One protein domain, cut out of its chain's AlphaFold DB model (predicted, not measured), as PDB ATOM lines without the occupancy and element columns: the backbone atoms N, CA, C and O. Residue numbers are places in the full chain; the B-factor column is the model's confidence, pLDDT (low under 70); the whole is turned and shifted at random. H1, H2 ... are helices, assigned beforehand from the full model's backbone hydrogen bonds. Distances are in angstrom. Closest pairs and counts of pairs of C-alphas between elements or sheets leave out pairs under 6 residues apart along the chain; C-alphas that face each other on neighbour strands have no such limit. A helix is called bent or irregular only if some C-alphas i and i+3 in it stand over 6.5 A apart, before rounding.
ATOM      1  N   ARG A   8     120.981 130.887 116.913       75.56
ATOM      2  CA  ARG A   8     122.036 131.737 117.494       75.56
ATOM      3  C   ARG A   8     123.423 131.082 117.477       75.56
ATOM      4  O   ARG A   8     124.414 131.787 117.328       75.56
ATOM      5  N   ARG A   9     123.505 129.753 117.625       78.06
ATOM      6  CA  ARG A   9     124.779 129.015 117.534       78.06
ATOM      7  C   ARG A   9     125.291 128.983 116.103       78.06
ATOM      8  O   ARG A   9     126.469 129.231 115.887       78.06
ATOM      9  N   TRP A  10     124.394 128.755 115.148       78.06
ATOM     10  CA  TRP A  10     124.718 128.821 113.725       78.06
ATOM     11  C   TRP A  10     125.166 130.216 113.295       78.06
ATOM     12  O   TRP A  10     126.187 130.336 112.625       78.06
ATOM     13  N   ALA A  11     124.468 131.266 113.736       80.06
ATOM     14  CA  ALA A  11     124.846 132.645 113.437       80.06
ATOM     15  C   ALA A  11     126.235 132.992 113.990       80.06
ATOM     16  O   ALA A  11     127.045 133.587 113.287       80.06
ATOM     17  N   ALA A  12     126.540 132.584 115.223       77.06
ATOM     18  CA  ALA A  12     127.844 132.843 115.816       77.06
ATOM     19  C   ALA A  12     128.964 132.017 115.164       77.06
ATOM     20  O   ALA A  12     130.017 132.575 114.873       77.06
ATOM     21  N   ALA A  13     128.723 130.736 114.861       80.69
ATOM     22  CA  ALA A  13     129.659 129.904 114.101       80.69
ATOM     23  C   ALA A  13     129.952 130.520 112.723       80.69
ATOM     24  O   ALA A  13     131.114 130.660 112.342       80.69
ATOM     25  N   GLY A  14     128.907 130.973 112.023       77.62
ATOM     26  CA  GLY A  14     129.020 131.684 110.751       77.62
ATOM     27  C   GLY A  14     129.790 133.001 110.874       77.62
ATOM     28  O   GLY A  14     130.699 133.243 110.087       77.62
ATOM     29  N   ALA A  15     129.504 133.814 111.894       80.69
ATOM     30  CA  ALA A  15     130.222 135.064 112.144       80.69
ATOM     31  C   ALA A  15     131.712 134.821 112.428       80.69
ATOM     32  O   ALA A  15     132.568 135.515 111.884       80.69
ATOM     33  N   THR A  16     132.039 133.802 113.226       79.94
ATOM     34  CA  THR A  16     133.433 133.428 113.495       79.94
ATOM     35  C   THR A  16     134.133 132.847 112.271       79.94
ATOM     36  O   THR A  16     135.302 133.152 112.059       79.94
ATOM     37  N   ALA A  17     133.430 132.079 111.430       83.44
ATOM     38  CA  ALA A  17     133.968 131.608 110.155       83.44
ATOM     39  C   ALA A  17     134.261 132.784 109.216       83.44
ATOM     40  O   ALA A  17     135.346 132.854 108.653       83.44
ATOM     41  N   ALA A  18     133.332 133.739 109.097       81.62
ATOM     42  CA  ALA A  18     133.503 134.931 108.272       81.62
ATOM     43  C   ALA A  18     134.665 135.805 108.767       81.62
ATOM     44  O   ALA A  18     135.493 136.231 107.968       81.62
ATOM     45  N   ALA A  19     134.774 136.020 110.081       81.56
ATOM     46  CA  ALA A  19     135.888 136.757 110.673       81.56
ATOM     47  C   ALA A  19     137.232 136.043 110.456       81.56
ATOM     48  O   ALA A  19     138.211 136.684 110.083       81.56
ATOM     49  N   ALA A  20     137.279 134.717 110.639       78.88
ATOM     50  CA  ALA A  20     138.477 133.922 110.389       78.88
ATOM     51  C   ALA A  20     138.883 133.974 108.913       78.88
ATOM     52  O   ALA A  20     140.052 134.200 108.620       78.88
ATOM     53  N   ALA A  21     137.923 133.824 107.995       80.44
ATOM     54  CA  ALA A  21     138.161 133.960 106.565       80.44
ATOM     55  C   ALA A  21     138.744 135.341 106.249       80.44
ATOM     56  O   ALA A  21     139.807 135.401 105.650       80.44
ATOM     57  N   LEU A  22     138.123 136.422 106.734       81.12
ATOM     58  CA  LEU A  22     138.574 137.795 106.491       81.12
ATOM     59  C   LEU A  22     140.000 138.043 107.011       81.12
ATOM     60  O   LEU A  22     140.834 138.576 106.284       81.12
ATOM     61  N   LEU A  23     140.295 137.627 108.247       78.69
ATOM     62  CA  LEU A  23     141.623 137.777 108.859       78.69
ATOM     63  C   LEU A  23     142.693 136.964 108.127       78.69
ATOM     64  O   LEU A  23     143.820 137.417 107.943       78.69
ATOM     65  N   LEU A  24     142.352 135.752 107.702       72.19
ATOM     66  CA  LEU A  24     143.267 134.913 106.942       72.19
ATOM     67  C   LEU A  24     143.455 135.468 105.522       72.19
ATOM     68  O   LEU A  24     144.576 135.444 105.029       72.19
ATOM     69  N   SER A  25     142.424 136.038 104.890       72.81
ATOM     70  CA  SER A  25     142.514 136.703 103.579       72.81
ATOM     71  C   SER A  25     143.377 137.962 103.564       72.81
ATOM     72  O   SER A  25     143.838 138.348 102.497       72.81
ATOM     73  N   THR A  26     143.558 138.642 104.699       70.44
ATOM     74  CA  THR A  26     144.480 139.787 104.790       70.44
ATOM     75  C   THR A  26     145.900 139.343 105.125       70.44
ATOM     76  O   THR A  26     146.859 139.953 104.661       70.44
ATOM     77  N   ALA A  27     146.048 138.271 105.910       66.00
ATOM     78  CA  ALA A  27     147.346 137.712 106.288       66.00
ATOM     79  C   ALA A  27     147.995 136.874 105.176       66.00
ATOM     80  O   ALA A  27     149.215 136.740 105.109       66.00
ATOM     81  N   SER A  28     147.177 136.286 104.311       62.53
ATOM     82  CA  SER A  28     147.609 135.518 103.158       62.53
ATOM     83  C   SER A  28     147.052 136.177 101.912       62.53
ATOM     84  O   SER A  28     145.920 136.626 101.937       62.53
ATOM     85  N   ALA A  29     147.825 136.255 100.832       63.81
ATOM     86  CA  ALA A  29     147.378 136.810  99.557       63.81
ATOM     87  C   ALA A  29     146.952 135.679  98.593       63.81
ATOM     88  O   ALA A  29     147.609 135.477  97.570       63.81
ATOM     89  N   PRO A  30     145.897 134.881  98.881       59.00
ATOM     90  CA  PRO A  30     145.518 133.755  98.030       59.00
ATOM     91  C   PRO A  30     145.034 134.227  96.652       59.00
ATOM     92  O   PRO A  30     145.083 133.460  95.699       59.00
ATOM     93  N   PHE A  31     144.598 135.486  96.544       57.22
ATOM     94  CA  PHE A  31     144.059 136.090  95.325       57.22
ATOM     95  C   PHE A  31     145.129 136.655  94.384       57.22
ATOM     96  O   PHE A  31     144.823 136.927  93.228       57.22
ATOM     97  N   GLU A  32     146.370 136.822  94.851       60.75
ATOM     98  CA  GLU A  32     147.472 137.312  94.006       60.75
ATOM     99  C   GLU A  32     148.189 136.193  93.253       60.75
ATOM    100  O   GLU A  32     148.976 136.433  92.339       60.75
ATOM    101  N   ALA A  33     147.915 134.946  93.615       59.34
ATOM    102  CA  ALA A  33     148.502 133.819  92.940       59.34
ATOM    103  C   ALA A  33     147.673 133.445  91.713       59.34
ATOM    104  O   ALA A  33     146.470 133.203  91.812       59.34
ATOM    105  N   GLY A  34     148.343 133.391  90.563       58.19
ATOM    106  CA  GLY A  34     147.741 133.131  89.260       58.19
ATOM    107  C   GLY A  34     146.865 131.867  89.163       58.19
ATOM    108  O   GLY A  34     146.738 131.079  90.110       58.19
ATOM    109  N   PRO A  35     146.243 131.655  87.991       56.19
ATOM    110  CA  PRO A  35     145.245 130.608  87.787       56.19
ATOM    111  C   PRO A  35     145.784 129.221  88.181       56.19
ATOM    112  O   PRO A  35     146.865 128.815  87.763       56.19
ATOM    113  N   GLY A  36     145.030 128.508  89.026       70.31
ATOM    114  CA  GLY A  36     145.404 127.208  89.600       70.31
ATOM    115  C   GLY A  36     145.617 127.263  91.115       70.31
ATOM    116  O   GLY A  36     144.766 126.794  91.872       70.31
ATOM    117  N   TRP A  37     146.718 127.867  91.576       70.00
ATOM    118  CA  TRP A  37     147.028 127.948  93.015       70.00
ATOM    119  C   TRP A  37     146.021 128.807  93.779       70.00
ATOM    120  O   TRP A  37     145.598 128.411  94.864       70.00
ATOM    121  N   GLY A  38     145.574 129.929  93.202       71.19
ATOM    122  CA  GLY A  38     144.571 130.781  93.844       71.19
ATOM    123  C   GLY A  38     143.278 130.028  94.183       71.19
ATOM    124  O   GLY A  38     142.743 130.180  95.276       71.19
ATOM    125  N   ALA A  39     142.828 129.115  93.313       75.75
ATOM    126  CA  ALA A  39     141.643 128.292  93.568       75.75
ATOM    127  C   ALA A  39     141.852 127.301  94.729       75.75
ATOM    128  O   ALA A  39     140.975 127.152  95.582       75.75
ATOM    129  N   MET A  40     143.023 126.660  94.800       76.69
ATOM    130  CA  MET A  40     143.371 125.745  95.892       76.69
ATOM    131  C   MET A  40     143.517 126.488  97.228       76.69
ATOM    132  O   MET A  40     142.984 126.045  98.245       76.69
ATOM    133  N   ALA A  41     144.194 127.637  97.230       73.94
ATOM    134  CA  ALA A  41     144.371 128.460  98.421       73.94
ATOM    135  C   ALA A  41     143.025 128.981  98.951       73.94
ATOM    136  O   ALA A  41     142.783 128.935 100.157       73.94
ATOM    137  N   VAL A  42     142.114 129.388  98.059       79.69
ATOM    138  CA  VAL A  42     140.733 129.755  98.413       79.69
ATOM    139  C   VAL A  42     139.964 128.561  98.984       79.69
ATOM    140  O   VAL A  42     139.263 128.720  99.982       79.69
ATOM    141  N   ALA A  43     140.113 127.361  98.417       82.69
ATOM    142  CA  ALA A  43     139.467 126.159  98.945       82.69
ATOM    143  C   ALA A  43     139.973 125.803 100.356       82.69
ATOM    144  O   ALA A  43     139.166 125.570 101.257       82.69
ATOM    145  N   LEU A  44     141.291 125.822 100.582       78.69
ATOM    146  CA  LEU A  44     141.895 125.585 101.899       78.69
ATOM    147  C   LEU A  44     141.445 126.631 102.925       78.69
ATOM    148  O   LEU A  44     141.082 126.280 104.049       78.69
ATOM    149  N   LEU A  45     141.409 127.901 102.521       81.62
ATOM    150  CA  LEU A  45     140.912 129.003 103.337       81.62
ATOM    151  C   LEU A  45     139.440 128.800 103.722       81.62
ATOM    152  O   LEU A  45     139.082 128.939 104.893       81.62
ATOM    153  N   ALA A  46     138.586 128.451 102.759       83.00
ATOM    154  CA  ALA A  46     137.162 128.224 102.987       83.00
ATOM    155  C   ALA A  46     136.927 127.037 103.934       83.00
ATOM    156  O   ALA A  46     136.179 127.153 104.906       83.00
ATOM    157  N   VAL A  47     137.610 125.911 103.706       84.38
ATOM    158  CA  VAL A  47     137.479 124.716 104.554       84.38
ATOM    159  C   VAL A  47     138.024 124.978 105.962       84.38
ATOM    160  O   VAL A  47     137.367 124.639 106.949       84.38
ATOM    161  N   GLY A  48     139.189 125.617 106.081       77.25
ATOM    162  CA  GLY A  48     139.801 125.921 107.374       77.25
ATOM    163  C   GLY A  48     139.009 126.943 108.192       77.25
ATOM    164  O   GLY A  48     138.787 126.732 109.385       77.25
ATOM    165  N   SER A  49     138.509 128.009 107.564       79.19
ATOM    166  CA  SER A  49     137.658 129.007 108.233       79.19
ATOM    167  C   SER A  49     136.316 128.421 108.678       79.19
ATOM    168  O   SER A  49     135.880 128.682 109.802       79.19
ATOM    169  N   ALA A  50     135.698 127.556 107.867       82.19
ATOM    170  CA  ALA A  50     134.495 126.828 108.259       82.19
ATOM    171  C   ALA A  50     134.753 125.894 109.455       82.19
ATOM    172  O   ALA A  50     133.952 125.861 110.393       82.19
ATOM    173  N   ALA A  51     135.884 125.178 109.468       79.44
ATOM    174  CA  ALA A  51     136.271 124.317 110.586       79.44
ATOM    175  C   ALA A  51     136.503 125.117 111.882       79.44
ATOM    176  O   ALA A  51     136.027 124.714 112.947       79.44
ATOM    177  N   LEU A  52     137.169 126.274 111.794       76.75
ATOM    178  CA  LEU A  52     137.364 127.186 112.927       76.75
ATOM    179  C   LEU A  52     136.038 127.756 113.440       76.75
ATOM    180  O   LEU A  52     135.821 127.793 114.651       76.75
ATOM    181  N   GLY A  53     135.131 128.145 112.543       77.81
ATOM    182  CA  GLY A  53     133.813 128.645 112.928       77.81
ATOM    183  C   GLY A  53     132.940 127.578 113.588       77.81
ATOM    184  O   GLY A  53     132.307 127.835 114.611       77.81
ATOM    185  N   MET A  54     132.969 126.348 113.073       76.62
ATOM    186  CA  MET A  54     132.321 125.200 113.719       76.62
ATOM    187  C   MET A  54     132.896 124.946 115.112       76.62
ATOM    188  O   MET A  54     132.143 124.765 116.070       76.62
ATOM    189  N   LEU A  55     134.219 124.988 115.256       75.31
ATOM    190  CA  LEU A  55     134.863 124.828 116.552       75.31
ATOM    191  C   LEU A  55     134.462 125.943 117.526       75.31
ATOM    192  O   LEU A  55     134.092 125.652 118.663       75.31
ATOM    193  N   ALA A  56     134.447 127.199 117.086       75.44
ATOM    194  CA  ALA A  56     133.970 128.316 117.895       75.44
ATOM    195  C   ALA A  56     132.495 128.154 118.305       75.44
ATOM    196  O   ALA A  56     132.136 128.387 119.462       75.44
ATOM    197  N   GLY A  57     131.657 127.651 117.398       72.94
ATOM    198  CA  GLY A  57     130.269 127.297 117.684       72.94
ATOM    199  C   GLY A  57     130.123 126.250 118.795       72.94
ATOM    200  O   GLY A  57     129.197 126.353 119.604       72.94
ATOM    201  N   THR A  58     131.060 125.294 118.908       69.56
ATOM    202  CA  THR A  58     131.062 124.323 120.023       69.56
ATOM    203  C   THR A  58     131.364 124.961 121.379       69.56
ATOM    204  O   THR A  58     130.879 124.466 122.398       69.56
ATOM    205  N   TYR A  59     132.098 126.078 121.413       68.88
ATOM    206  CA  TYR A  59     132.415 126.788 122.655       68.88
ATOM    207  C   TYR A  59     131.234 127.583 123.216       68.88
ATOM    208  O   TYR A  59     131.104 127.737 124.432       68.88
ATOM    209  N   LEU A  60     130.331 128.049 122.357       66.62
ATOM    210  CA  LEU A  60     129.164 128.819 122.777       66.62
ATOM    211  C   LEU A  60     128.101 127.882 123.362       66.62
ATOM    212  O   LEU A  60     127.585 127.020 122.658       66.62
ATOM    213  N   ARG A  61     127.733 128.062 124.640       60.81
ATOM    214  CA  ARG A  61     126.786 127.214 125.410       60.81
ATOM    215  C   ARG A  61     127.218 125.750 125.587       60.81
ATOM    216  O   ARG A  61     126.392 124.844 125.450       60.81
ATOM    217  N   ALA A  62     128.500 125.492 125.838       60.12
ATOM    218  CA  ALA A  62     128.948 124.137 126.153       60.12
ATOM    219  C   ALA A  62     128.103 123.529 127.303       60.12
ATOM    220  O   ALA A  62     127.841 124.235 128.283       60.12
ATOM    221  N   PRO A  63     127.627 122.271 127.178       55.47
ATOM    222  CA  PRO A  63     126.833 121.625 128.223       55.47
ATOM    223  C   PRO A  63     127.613 121.567 129.545       55.47
ATOM    224  O   PRO A  63     128.848 121.550 129.555       55.47
ATOM    225  N   ALA A  64     126.901 121.576 130.675       49.19
ATOM    226  CA  ALA A  64     127.517 121.524 132.000       49.19
ATOM    227  C   ALA A  64     128.419 120.277 132.112       49.19
ATOM    228  O   ALA A  64     127.955 119.165 131.905       49.19
ATOM    229  N   GLY A  65     129.716 120.474 132.380       52.16
ATOM    230  CA  GLY A  65     130.734 119.408 132.393       52.16
ATOM    231  C   GLY A  65     131.693 119.409 131.191       52.16
ATOM    232  O   GLY A  65     132.800 118.900 131.312       52.16
ATOM    233  N   ALA A  66     131.348 120.069 130.080       55.94
ATOM    234  CA  ALA A  66     132.195 120.194 128.885       55.94
ATOM    235  C   ALA A  66     132.789 121.610 128.732       55.94
ATOM    236  O   ALA A  66     132.826 122.174 127.637       55.94
ATOM    237  N   GLN A  67     133.200 122.236 129.839       60.62
ATOM    238  CA  GLN A  67     133.734 123.599 129.793       60.62
ATOM    239  C   GLN A  67     135.068 123.633 129.035       60.62
ATOM    240  O   GLN A  67     135.935 122.792 129.281       60.62
ATOM    241  N   PRO A  68     135.257 124.593 128.115       60.97
ATOM    242  CA  PRO A  68     136.500 124.691 127.383       60.97
ATOM    243  C   PRO A  68     137.639 125.093 128.304       60.97
ATOM    244  O   PRO A  68     137.522 126.025 129.101       60.97
ATOM    245  N   THR A  69     138.756 124.394 128.161       64.31
ATOM    246  CA  THR A  69     139.978 124.705 128.884       64.31
ATOM    247  C   THR A  69     141.011 125.344 127.967       64.31
ATOM    248  O   THR A  69     141.016 125.106 126.757       64.31
ATOM    249  N   VAL A  70     141.915 126.142 128.541       61.84
ATOM    250  CA  VAL A  70     143.003 126.800 127.789       61.84
ATOM    251  C   VAL A  70     143.889 125.777 127.062       61.84
ATOM    252  O   VAL A  70     144.328 126.014 125.939       61.84
ATOM    253  N   CYS A  71     144.086 124.596 127.649       65.38
ATOM    254  CA  CYS A  71     144.893 123.520 127.068       65.38
ATOM    255  C   CYS A  71     144.301 122.943 125.776       65.38
ATOM    256  O   CYS A  71     145.036 122.405 124.947       65.38
ATOM    257  N   ASP A  72     142.994 123.076 125.572       65.12
ATOM    258  CA  ASP A  72     142.337 122.620 124.352       65.12
ATOM    259  C   ASP A  72     142.452 123.625 123.204       65.12
ATOM    260  O   ASP A  72     142.232 123.251 122.053       65.12
ATOM    261  N   LEU A  73     142.832 124.879 123.490       66.69
ATOM    262  CA  LEU A  73     143.086 125.894 122.466       66.69
ATOM    263  C   LEU A  73     144.411 125.676 121.725       66.69
ATOM    264  O   LEU A  73     144.587 126.221 120.637       66.69
ATOM    265  N   ARG A  74     145.322 124.845 122.254       75.00
ATOM    266  CA  ARG A  74     146.631 124.586 121.626       75.00
ATOM    267  C   ARG A  74     146.501 124.045 120.202       75.00
ATOM    268  O   ARG A  74     147.187 124.501 119.299       75.00
ATOM    269  N   TRP A  75     145.588 123.099 119.993       73.06
ATOM    270  CA  TRP A  75     145.378 122.440 118.708       73.06
ATOM    271  C   TRP A  75     144.714 123.341 117.662       73.06
ATOM    272  O   TRP A  75     145.216 123.383 116.542       73.06
ATOM    273  N   PRO A  76     143.651 124.102 117.976       71.75
ATOM    274  CA  PRO A  76     143.088 125.041 117.018       71.75
ATOM    275  C   PRO A  76     143.967 126.257 116.751       71.75
ATOM    276  O   PRO A  76     143.940 126.755 115.631       71.75
ATOM    277  N   LEU A  77     144.782 126.706 117.713       77.38
ATOM    278  CA  LEU A  77     145.809 127.716 117.439       77.38
ATOM    279  C   LEU A  77     146.847 127.182 116.447       77.38
ATOM    280  O   LEU A  77     147.138 127.852 115.462       77.38
ATOM    281  N   LEU A  78     147.345 125.957 116.653       75.31
ATOM    282  CA  LEU A  78     148.255 125.304 115.705       75.31
ATOM    283  C   LEU A  78     147.611 125.115 114.324       75.31
ATOM    284  O   LEU A  78     148.267 125.346 113.313       75.31
ATOM    285  N   GLY A  79     146.326 124.755 114.276       74.81
ATOM    286  CA  GLY A  79     145.555 124.666 113.035       74.81
ATOM    287  C   GLY A  79     145.433 126.014 112.321       74.81
ATOM    288  O   GLY A  79     145.708 126.096 111.131       74.81
ATOM    289  N   ALA A  80     145.095 127.089 113.036       73.81
ATOM    290  CA  ALA A  80     144.971 128.427 112.456       73.81
ATOM    291  C   ALA A  80     146.311 128.971 111.931       73.81
ATOM    292  O   ALA A  80     146.356 129.529 110.836       73.81
ATOM    293  N   VAL A  81     147.401 128.768 112.678       77.31
ATOM    294  CA  VAL A  81     148.760 129.153 112.259       77.31
ATOM    295  C   VAL A  81     149.226 128.311 111.070       77.31
ATOM    296  O   VAL A  81     149.779 128.841 110.113       77.31
ATOM    297  N   GLY A  82     148.975 127.001 111.084       73.06
ATOM    298  CA  GLY A  82     149.282 126.134 109.947       73.06
ATOM    299  C   GLY A  82     148.501 126.529 108.693       73.06
ATOM    300  O   GLY A  82     149.061 126.527 107.600       73.06
ATOM    301  N   LEU A  83     147.235 126.928 108.851       73.00
ATOM    302  CA  LEU A  83     146.403 127.391 107.744       73.00
ATOM    303  C   LEU A  83     146.909 128.721 107.177       73.00
ATOM    304  O   LEU A  83     146.994 128.844 105.960       73.00
ATOM    305  N   SER A  84     147.287 129.684 108.028       72.06
ATOM    306  CA  SER A  84     147.832 130.966 107.561       72.06
ATOM    307  C   SER A  84     149.142 130.779 106.797       72.06
ATOM    308  O   SER A  84     149.318 131.353 105.728       72.06
ATOM    309  N   LEU A  85     150.026 129.905 107.288       70.62
ATOM    310  CA  LEU A  85     151.275 129.536 106.615       70.62
ATOM    311  C   LEU A  85     151.036 128.785 105.293       70.62
ATOM    312  O   LEU A  85     151.782 128.950 104.327       70.62
ATOM    313  N   ALA A  86     149.994 127.954 105.232       69.81
ATOM    314  CA  ALA A  86     149.637 127.219 104.023       69.81
ATOM    315  C   ALA A  86     149.076 128.136 102.928       69.81
ATOM    316  O   ALA A  86     149.314 127.887 101.748       69.81
ATOM    317  N   THR A  87     148.353 129.198 103.295       67.19
ATOM    318  CA  THR A  87     147.715 130.102 102.329       67.19
ATOM    319  C   THR A  87     148.593 131.288 101.926       67.19
ATOM    320  O   THR A  87     148.300 131.933 100.916       67.19
ATOM    321  N   THR A  88     149.680 131.596 102.649       67.94
ATOM    322  CA  THR A  88     150.607 132.682 102.275       67.94
ATOM    323  C   THR A  88     151.308 132.398 100.945       67.94
ATOM    324  O   THR A  88     152.202 131.565 100.878       67.94
ATOM    325  N   GLY A  89     150.925 133.107  99.881       55.84
ATOM    326  CA  GLY A  89     151.529 132.980  98.547       55.84
ATOM    327  C   GLY A  89     152.731 133.892  98.279       55.84
ATOM    328  O   GLY A  89     153.294 133.822  97.189       55.84
ATOM    329  N   ALA A  90     153.109 134.751  99.234       54.88
ATOM    330  CA  ALA A  90     154.142 135.759  99.025       54.88
ATOM    331  C   ALA A  90     155.540 135.119  98.872       54.88
ATOM    332  O   ALA A  90     155.918 134.294  99.708       54.88
ATOM    333  N   PRO A  91     156.349 135.538  97.877       50.38
ATOM    334  CA  PRO A  91     157.732 135.074  97.705       50.38
ATOM    335  C   PRO A  91     158.651 135.463  98.881       50.38
ATOM    336  O   PRO A  91     159.708 134.872  99.068       50.38
ATOM    337  N   SER A  92     158.226 136.418  99.715       52.69
ATOM    338  CA  SER A  92     158.852 136.814 100.984       52.69
ATOM    339  C   SER A  92     158.249 136.123 102.217       52.69
ATOM    340  O   SER A  92     158.502 136.536 103.349       52.69
ATOM    341  N   GLY A  93     157.425 135.089 102.028       60.44
ATOM    342  CA  GLY A  93     156.774 134.372 103.118       60.44
ATOM    343  C   GLY A  93     157.771 133.688 104.057       60.44
ATOM    344  O   GLY A  93     158.828 133.216 103.644       60.44
ATOM    345  N   LEU A  94     157.404 133.575 105.332       62.66
ATOM    346  CA  LEU A  94     158.222 132.945 106.374       62.66
ATOM    347  C   LEU A  94     158.614 131.497 106.011       62.66
ATOM    348  O   LEU A  94     159.725 131.078 106.311       62.66
ATOM    349  N   LEU A  95     157.758 130.766 105.280       61.94
ATOM    350  CA  LEU A  95     158.087 129.451 104.711       61.94
ATOM    351  C   LEU A  95     159.189 129.512 103.648       61.94
ATOM    352  O   LEU A  95     160.051 128.642 103.628       61.94
ATOM    353  N   ALA A  96     159.157 130.515 102.769       61.66
ATOM    354  CA  ALA A  96     160.168 130.693 101.730       61.66
ATOM    355  C   ALA A  96     161.531 131.052 102.342       61.66
ATOM    356  O   ALA A  96     162.560 130.606 101.843       61.66
ATOM    357  N   GLN A  97     161.539 131.784 103.463       67.12
ATOM    358  CA  GLN A  97     162.762 132.052 104.226       67.12
ATOM    359  C   GLN A  97     163.251 130.836 105.030       67.12
ATOM    360  O   GLN A  97     164.451 130.576 105.059       67.12
ATOM    361  N   LEU A  98     162.354 130.067 105.657       68.25
ATOM    362  CA  LEU A  98     162.726 128.859 106.410       68.25
ATOM    363  C   LEU A  98     163.198 127.712 105.510       68.25
ATOM    364  O   LEU A  98     164.049 126.928 105.920       68.25
ATOM    365  N   LEU A  99     162.648 127.608 104.300       71.06
ATOM    366  CA  LEU A  99     163.047 126.635 103.282       71.06
ATOM    367  C   LEU A  99     163.878 127.309 102.181       71.06
ATOM    368  O   LEU A  99     163.780 126.933 101.009       71.06
ATOM    369  N   ALA A 100     164.703 128.294 102.549       66.69
ATOM    370  CA  ALA A 100     165.674 128.903 101.652       66.69
ATOM    371  C   ALA A 100     166.642 127.817 101.147       66.69
ATOM    372  O   ALA A 100     167.579 127.422 101.834       66.69
ATOM    373  N   GLY A 101     166.355 127.264  99.969       68.19
ATOM    374  CA  GLY A 101     167.050 126.095  99.424       68.19
ATOM    375  C   GLY A 101     166.156 125.153  98.617       68.19
ATOM    376  O   GLY A 101     166.671 124.402  97.793       68.19
ATOM    377  N   LEU A 102     164.829 125.210  98.790       71.06
ATOM    378  CA  LEU A 102     163.892 124.511  97.908       71.06
ATOM    379  C   LEU A 102     163.402 125.424  96.774       71.06
ATOM    380  O   LEU A 102     163.205 126.621  96.987       71.06
ATOM    381  N   PRO A 103     163.137 124.869  95.576       75.75
ATOM    382  CA  PRO A 103     162.510 125.631  94.506       75.75
ATOM    383  C   PRO A 103     161.097 126.056  94.924       75.75
ATOM    384  O   PRO A 103     160.339 125.264  95.487       75.75
ATOM    385  N   GLU A 104     160.715 127.292  94.592       69.75
ATOM    386  CA  GLU A 104     159.405 127.881  94.922       69.75
ATOM    387  C   GLU A 104     158.236 126.983  94.480       69.75
ATOM    388  O   GLU A 104     157.239 126.842  95.186       69.75
ATOM    389  N   ALA A 105     158.394 126.291  93.348       70.94
ATOM    390  CA  ALA A 105     157.425 125.321  92.858       70.94
ATOM    391  C   ALA A 105     157.225 124.129  93.813       70.94
ATOM    392  O   ALA A 105     156.090 123.702  94.004       70.94
ATOM    393  N   ALA A 106     158.281 123.606  94.445       73.38
ATOM    394  CA  ALA A 106     158.155 122.504  95.404       73.38
ATOM    395  C   ALA A 106     157.482 122.963  96.703       73.38
ATOM    396  O   ALA A 106     156.649 122.247  97.261       73.38
ATOM    397  N   ILE A 107     157.789 124.181  97.158       69.94
ATOM    398  CA  ILE A 107     157.122 124.772  98.322       69.94
ATOM    399  C   ILE A 107     155.625 124.931  98.023       69.94
ATOM    400  O   ILE A 107     154.796 124.418  98.776       69.94
ATOM    401  N   ARG A 108     155.284 125.543  96.884       71.00
ATOM    402  CA  ARG A 108     153.901 125.823  96.476       71.00
ATOM    403  C   ARG A 108     153.083 124.561  96.202       71.00
ATOM    404  O   ARG A 108     151.935 124.488  96.618       71.00
ATOM    405  N   TRP A 109     153.651 123.550  95.549       71.69
ATOM    406  CA  TRP A 109     152.885 122.376  95.109       71.69
ATOM    407  C   TRP A 109     152.963 121.156  96.027       71.69
ATOM    408  O   TRP A 109     152.122 120.271  95.899       71.69
ATOM    409  N   ALA A 110     153.915 121.094  96.962       75.31
ATOM    410  CA  ALA A 110     154.025 119.970  97.895       75.31
ATOM    411  C   ALA A 110     153.866 120.410  99.353       75.31
ATOM    412  O   ALA A 110     153.010 119.890 100.073       75.31
ATOM    413  N   VAL A 111     154.655 121.393  99.789       74.50
ATOM    414  CA  VAL A 111     154.735 121.760 101.211       74.50
ATOM    415  C   VAL A 111     153.480 122.495 101.668       74.50
ATOM    416  O   VAL A 111     152.868 122.102 102.659       74.50
ATOM    417  N   GLN A 112     153.059 123.530 100.942       73.56
ATOM    418  CA  GLN A 112     151.886 124.329 101.299       73.56
ATOM    419  C   GLN A 112     150.563 123.538 101.316       73.56
ATOM    420  O   GLN A 112     149.843 123.646 102.312       73.56
ATOM    421  N   PRO A 113     150.224 122.700 100.313       71.44
ATOM    422  CA  PRO A 113     149.005 121.895 100.378       71.44
ATOM    423  C   PRO A 113     149.081 120.825 101.472       71.44
ATOM    424  O   PRO A 113     148.085 120.590 102.154       71.44
ATOM    425  N   GLY A 114     150.257 120.228 101.698       78.50
ATOM    426  CA  GLY A 114     150.468 119.289 102.802       78.50
ATOM    427  C   GLY A 114     150.249 119.944 104.167       78.50
ATOM    428  O   GLY A 114     149.543 119.395 105.015       78.50
ATOM    429  N   LEU A 115     150.783 121.151 104.358       78.00
ATOM    430  CA  LEU A 115     150.614 121.925 105.586       78.00
ATOM    431  C   LEU A 115     149.154 122.349 105.792       78.00
ATOM    432  O   LEU A 115     148.632 122.223 106.898       78.00
ATOM    433  N   GLY A 116     148.474 122.785 104.727       76.88
ATOM    434  CA  GLY A 116     147.054 123.138 104.762       76.88
ATOM    435  C   GLY A 116     146.171 121.942 105.117       76.88
ATOM    436  O   GLY A 116     145.310 122.046 105.990       76.88
ATOM    437  N   ALA A 117     146.428 120.780 104.512       78.31
ATOM    438  CA  ALA A 117     145.722 119.543 104.834       78.31
ATOM    439  C   ALA A 117     145.973 119.099 106.284       78.31
ATOM    440  O   ALA A 117     145.025 118.745 106.986       78.31
ATOM    441  N   ALA A 118     147.219 119.172 106.763       79.31
ATOM    442  CA  ALA A 118     147.557 118.856 108.148       79.31
ATOM    443  C   ALA A 118     146.868 119.815 109.133       79.31
ATOM    444  O   ALA A 118     146.288 119.372 110.124       79.31
ATOM    445  N   ALA A 119     146.859 121.117 108.838       77.88
ATOM    446  CA  ALA A 119     146.171 122.126 109.635       77.88
ATOM    447  C   ALA A 119     144.661 121.852 109.725       77.88
ATOM    448  O   ALA A 119     144.090 121.851 110.822       77.88
ATOM    449  N   ILE A 120     144.018 121.542 108.596       78.56
ATOM    450  CA  ILE A 120     142.602 121.154 108.558       78.56
ATOM    451  C   ILE A 120     142.380 119.871 109.365       78.56
ATOM    452  O   ILE A 120     141.470 119.832 110.191       78.56
ATOM    453  N   ALA A 121     143.226 118.852 109.195       81.31
ATOM    454  CA  ALA A 121     143.111 117.581 109.908       81.31
ATOM    455  C   ALA A 121     143.224 117.757 111.430       81.31
ATOM    456  O   ALA A 121     142.411 117.209 112.174       81.31
ATOM    457  N   VAL A 122     144.174 118.568 111.903       78.94
ATOM    458  CA  VAL A 122     144.334 118.894 113.329       78.94
ATOM    459  C   VAL A 122     143.097 119.620 113.866       78.94
ATOM    460  O   VAL A 122     142.592 119.279 114.939       78.94
ATOM    461  N   THR A 123     142.570 120.583 113.108       77.06
ATOM    462  CA  THR A 123     141.379 121.354 113.501       77.06
ATOM    463  C   THR A 123     140.129 120.467 113.535       77.06
ATOM    464  O   THR A 123     139.352 120.515 114.491       77.06
ATOM    465  N   ALA A 124     139.968 119.592 112.541       77.69
ATOM    466  CA  ALA A 124     138.885 118.620 112.465       77.69
ATOM    467  C   ALA A 124     138.972 117.572 113.584       77.69
ATOM    468  O   ALA A 124     137.956 117.241 114.194       77.69
ATOM    469  N   ALA A 125     140.172 117.092 113.918       80.44
ATOM    470  CA  ALA A 125     140.380 116.172 115.033       80.44
ATOM    471  C   ALA A 125     140.044 116.827 116.383       80.44
ATOM    472  O   ALA A 125     139.405 116.200 117.233       80.44
ATOM    473  N   ALA A 126     140.418 118.098 116.576       75.94
ATOM    474  CA  ALA A 126     140.043 118.867 117.763       75.94
ATOM    475  C   ALA A 126     138.516 119.034 117.869       75.94
ATOM    476  O   ALA A 126     137.944 118.816 118.941       75.94
ATOM    477  N   LEU A 127     137.850 119.340 116.749       76.31
ATOM    478  CA  LEU A 127     136.390 119.411 116.666       76.31
ATOM    479  C   LEU A 127     135.736 118.059 116.992       76.31
ATOM    480  O   LEU A 127     134.794 118.006 117.779       76.31
ATOM    481  N   HIS A 128     136.255 116.962 116.438       79.50
ATOM    482  CA  HIS A 128     135.722 115.621 116.668       79.50
ATOM    483  C   HIS A 128     135.822 115.210 118.143       79.50
ATOM    484  O   HIS A 128     134.833 114.766 118.725       79.50
ATOM    485  N   ARG A 129     136.973 115.453 118.791       77.38
ATOM    486  CA  ARG A 129     137.141 115.206 120.236       77.38
ATOM    487  C   ARG A 129     136.163 116.022 121.076       77.38
ATOM    488  O   ARG A 129     135.589 115.500 122.027       77.38
ATOM    489  N   ARG A 130     135.947 117.290 120.720       71.75
ATOM    490  CA  ARG A 130     134.985 118.163 121.406       71.75
ATOM    491  C   ARG A 130     133.555 117.657 121.295       71.75
ATOM    492  O   ARG A 130     132.845 117.656 122.296       71.75
ATOM    493  N   LEU A 131     133.149 117.223 120.105       73.88
ATOM    494  CA  LEU A 131     131.819 116.658 119.885       73.88
ATOM    495  C   LEU A 131     131.624 115.348 120.658       73.88
ATOM    496  O   LEU A 131     130.541 115.152 121.200       73.88
ATOM    497  N   GLY A 132     132.661 114.508 120.767       74.88
ATOM    498  CA  GLY A 132     132.637 113.295 121.596       74.88
ATOM    499  C   GLY A 132     132.385 113.605 123.073       74.88
ATOM    500  O   GLY A 132     131.388 113.160 123.628       74.88
ATOM    501  N   ILE A 133     133.199 114.488 123.668       69.81
ATOM    502  CA  ILE A 133     133.036 114.918 125.073       69.81
ATOM    503  C   ILE A 133     131.639 115.501 125.318       69.81
ATOM    504  O   ILE A 133     131.011 115.256 126.346       69.81
ATOM    505  N   ALA A 134     131.147 116.305 124.375       68.44
ATOM    506  CA  ALA A 134     129.846 116.931 124.502       68.44
ATOM    507  C   ALA A 134     128.701 115.899 124.382       68.44
ATOM    508  O   ALA A 134     127.696 116.041 125.078       68.44
ATOM    509  N   ALA A 135     128.844 114.866 123.543       71.88
ATOM    510  CA  ALA A 135     127.884 113.767 123.419       71.88
ATOM    511  C   ALA A 135     127.848 112.884 124.676       71.88
ATOM    512  O   ALA A 135     126.760 112.562 125.159       71.88
ATOM    513  N   ASP A 136     129.012 112.575 125.250       69.38
ATOM    514  CA  ASP A 136     129.118 111.820 126.503       69.38
ATOM    515  C   ASP A 136     128.432 112.572 127.654       69.38
ATOM    516  O   ASP A 136     127.634 111.996 128.392       69.38
ATOM    517  N   ALA A 137     128.649 113.890 127.749       65.94
ATOM    518  CA  ALA A 137     128.038 114.734 128.778       65.94
ATOM    519  C   ALA A 137     126.501 114.830 128.685       65.94
ATOM    520  O   ALA A 137     125.846 115.116 129.687       65.94
ATOM    521  N   LEU A 138     125.912 114.617 127.503       67.56
ATOM    522  CA  LEU A 138     124.454 114.584 127.323       67.56
ATOM    523  C   LEU A 138     123.834 113.207 127.611       67.56
ATOM    524  O   LEU A 138     122.619 113.128 127.777       67.56
TER     525      LEU A 138
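What this domain is: This is residues 8 to 138 of the 156 residues of an uncharacterized protein of Sinomonas humi (UniProt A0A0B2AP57). Three helices, H2, H3 and H5, stand side by side in an elongated up-and-down bundle, and H1 packs on H2 at a steeper angle, making a hairpin with it and staying apart from H5. The long H5 runs nearly the whole length of the domain, and the very short H4 lies at the end where H5 begins. The printed part has 131 residues with five named helices, in the order H1, H2, H3, H4, H5, and no named strand; its class is all helix. The whole is compact, with a radius of gyration of the C-alphas of 16.1 A, and the C-alphas span 51 by 26 by 19 A.

Where its parts are: H1 is residues 8 to 27, 28.3 A from first to last C-alpha, and begins with C-alpha 8 at (122.036, 131.737, 117.494). H2 is residues 37 to 59, 33.1 A long, with C-alpha 37 at (147.028, 127.948, 93.015). H3 is residues 70 to 87, 26.1 A long; it is neither bent nor irregular, but only just: C-alphas 72 and 75 are 6.4 A apart. H4 is residues 94 to 98. H5 is residues 104 to 138, 49.5 A long, and ends with C-alpha 138 at (124.454, 114.584, 127.323). H5 is only just irregular, with C-alphas 109 and 112 being 6.6 A apart, and has a kink of 28 degrees near residue 111.

How they stand to each other: H2, H3 and H5 form a bundle, up and down, each running against the one before it in the chain. H2 and H3, a helical hairpin, touch at a shallow tilt of 14 degrees, opposite ways; their closest C-alphas, of Ala 41 and Thr 87, are 5.4 A apart. H3 touches residues 111 to 126 of H5 at a shallow tilt of 27 degrees, opposite ways, with the C-alphas of Gly 79 and Ala 119 closest at 4.3 A. H2 and H5 touch at a shallow tilt of 19 degrees, the same way, closest at the C-alphas of Leu 55 and Leu 127, 5.6 A. H1 and H2, also a helical hairpin, touch at a steep tilt of 38 degrees, opposite ways, with the C-alphas of Ala 17 and Gly 53 closest at 4.1 A. H1 and H3 are close but not clearly touching: their closest C-alphas, of Leu 24 and Ser 84, are 6.1 A apart. H4 and residues 104 to 107 of H5 only just touch, with 3 pairs of C-alphas within 8 A, the closest being those of Ala 96 and Glu 104, 7.4 A. Every O i to N i+4 pair is within hydrogen-bond range in H1, H2 and H4, against 11 of 14 in H3 and 29 of 31 in H5.

The domain as a whole: The two C-alphas farthest apart are those of Gly 101 and Leu 138, 52.2 A. The printed part has no cut; the link from H4 to H5 is tight, and the other three are short. The mean pLDDT of the printed part is 71.5, and 47 residues are under 70, among them residues 27 to 35, 58 to 73 and 86 to 98.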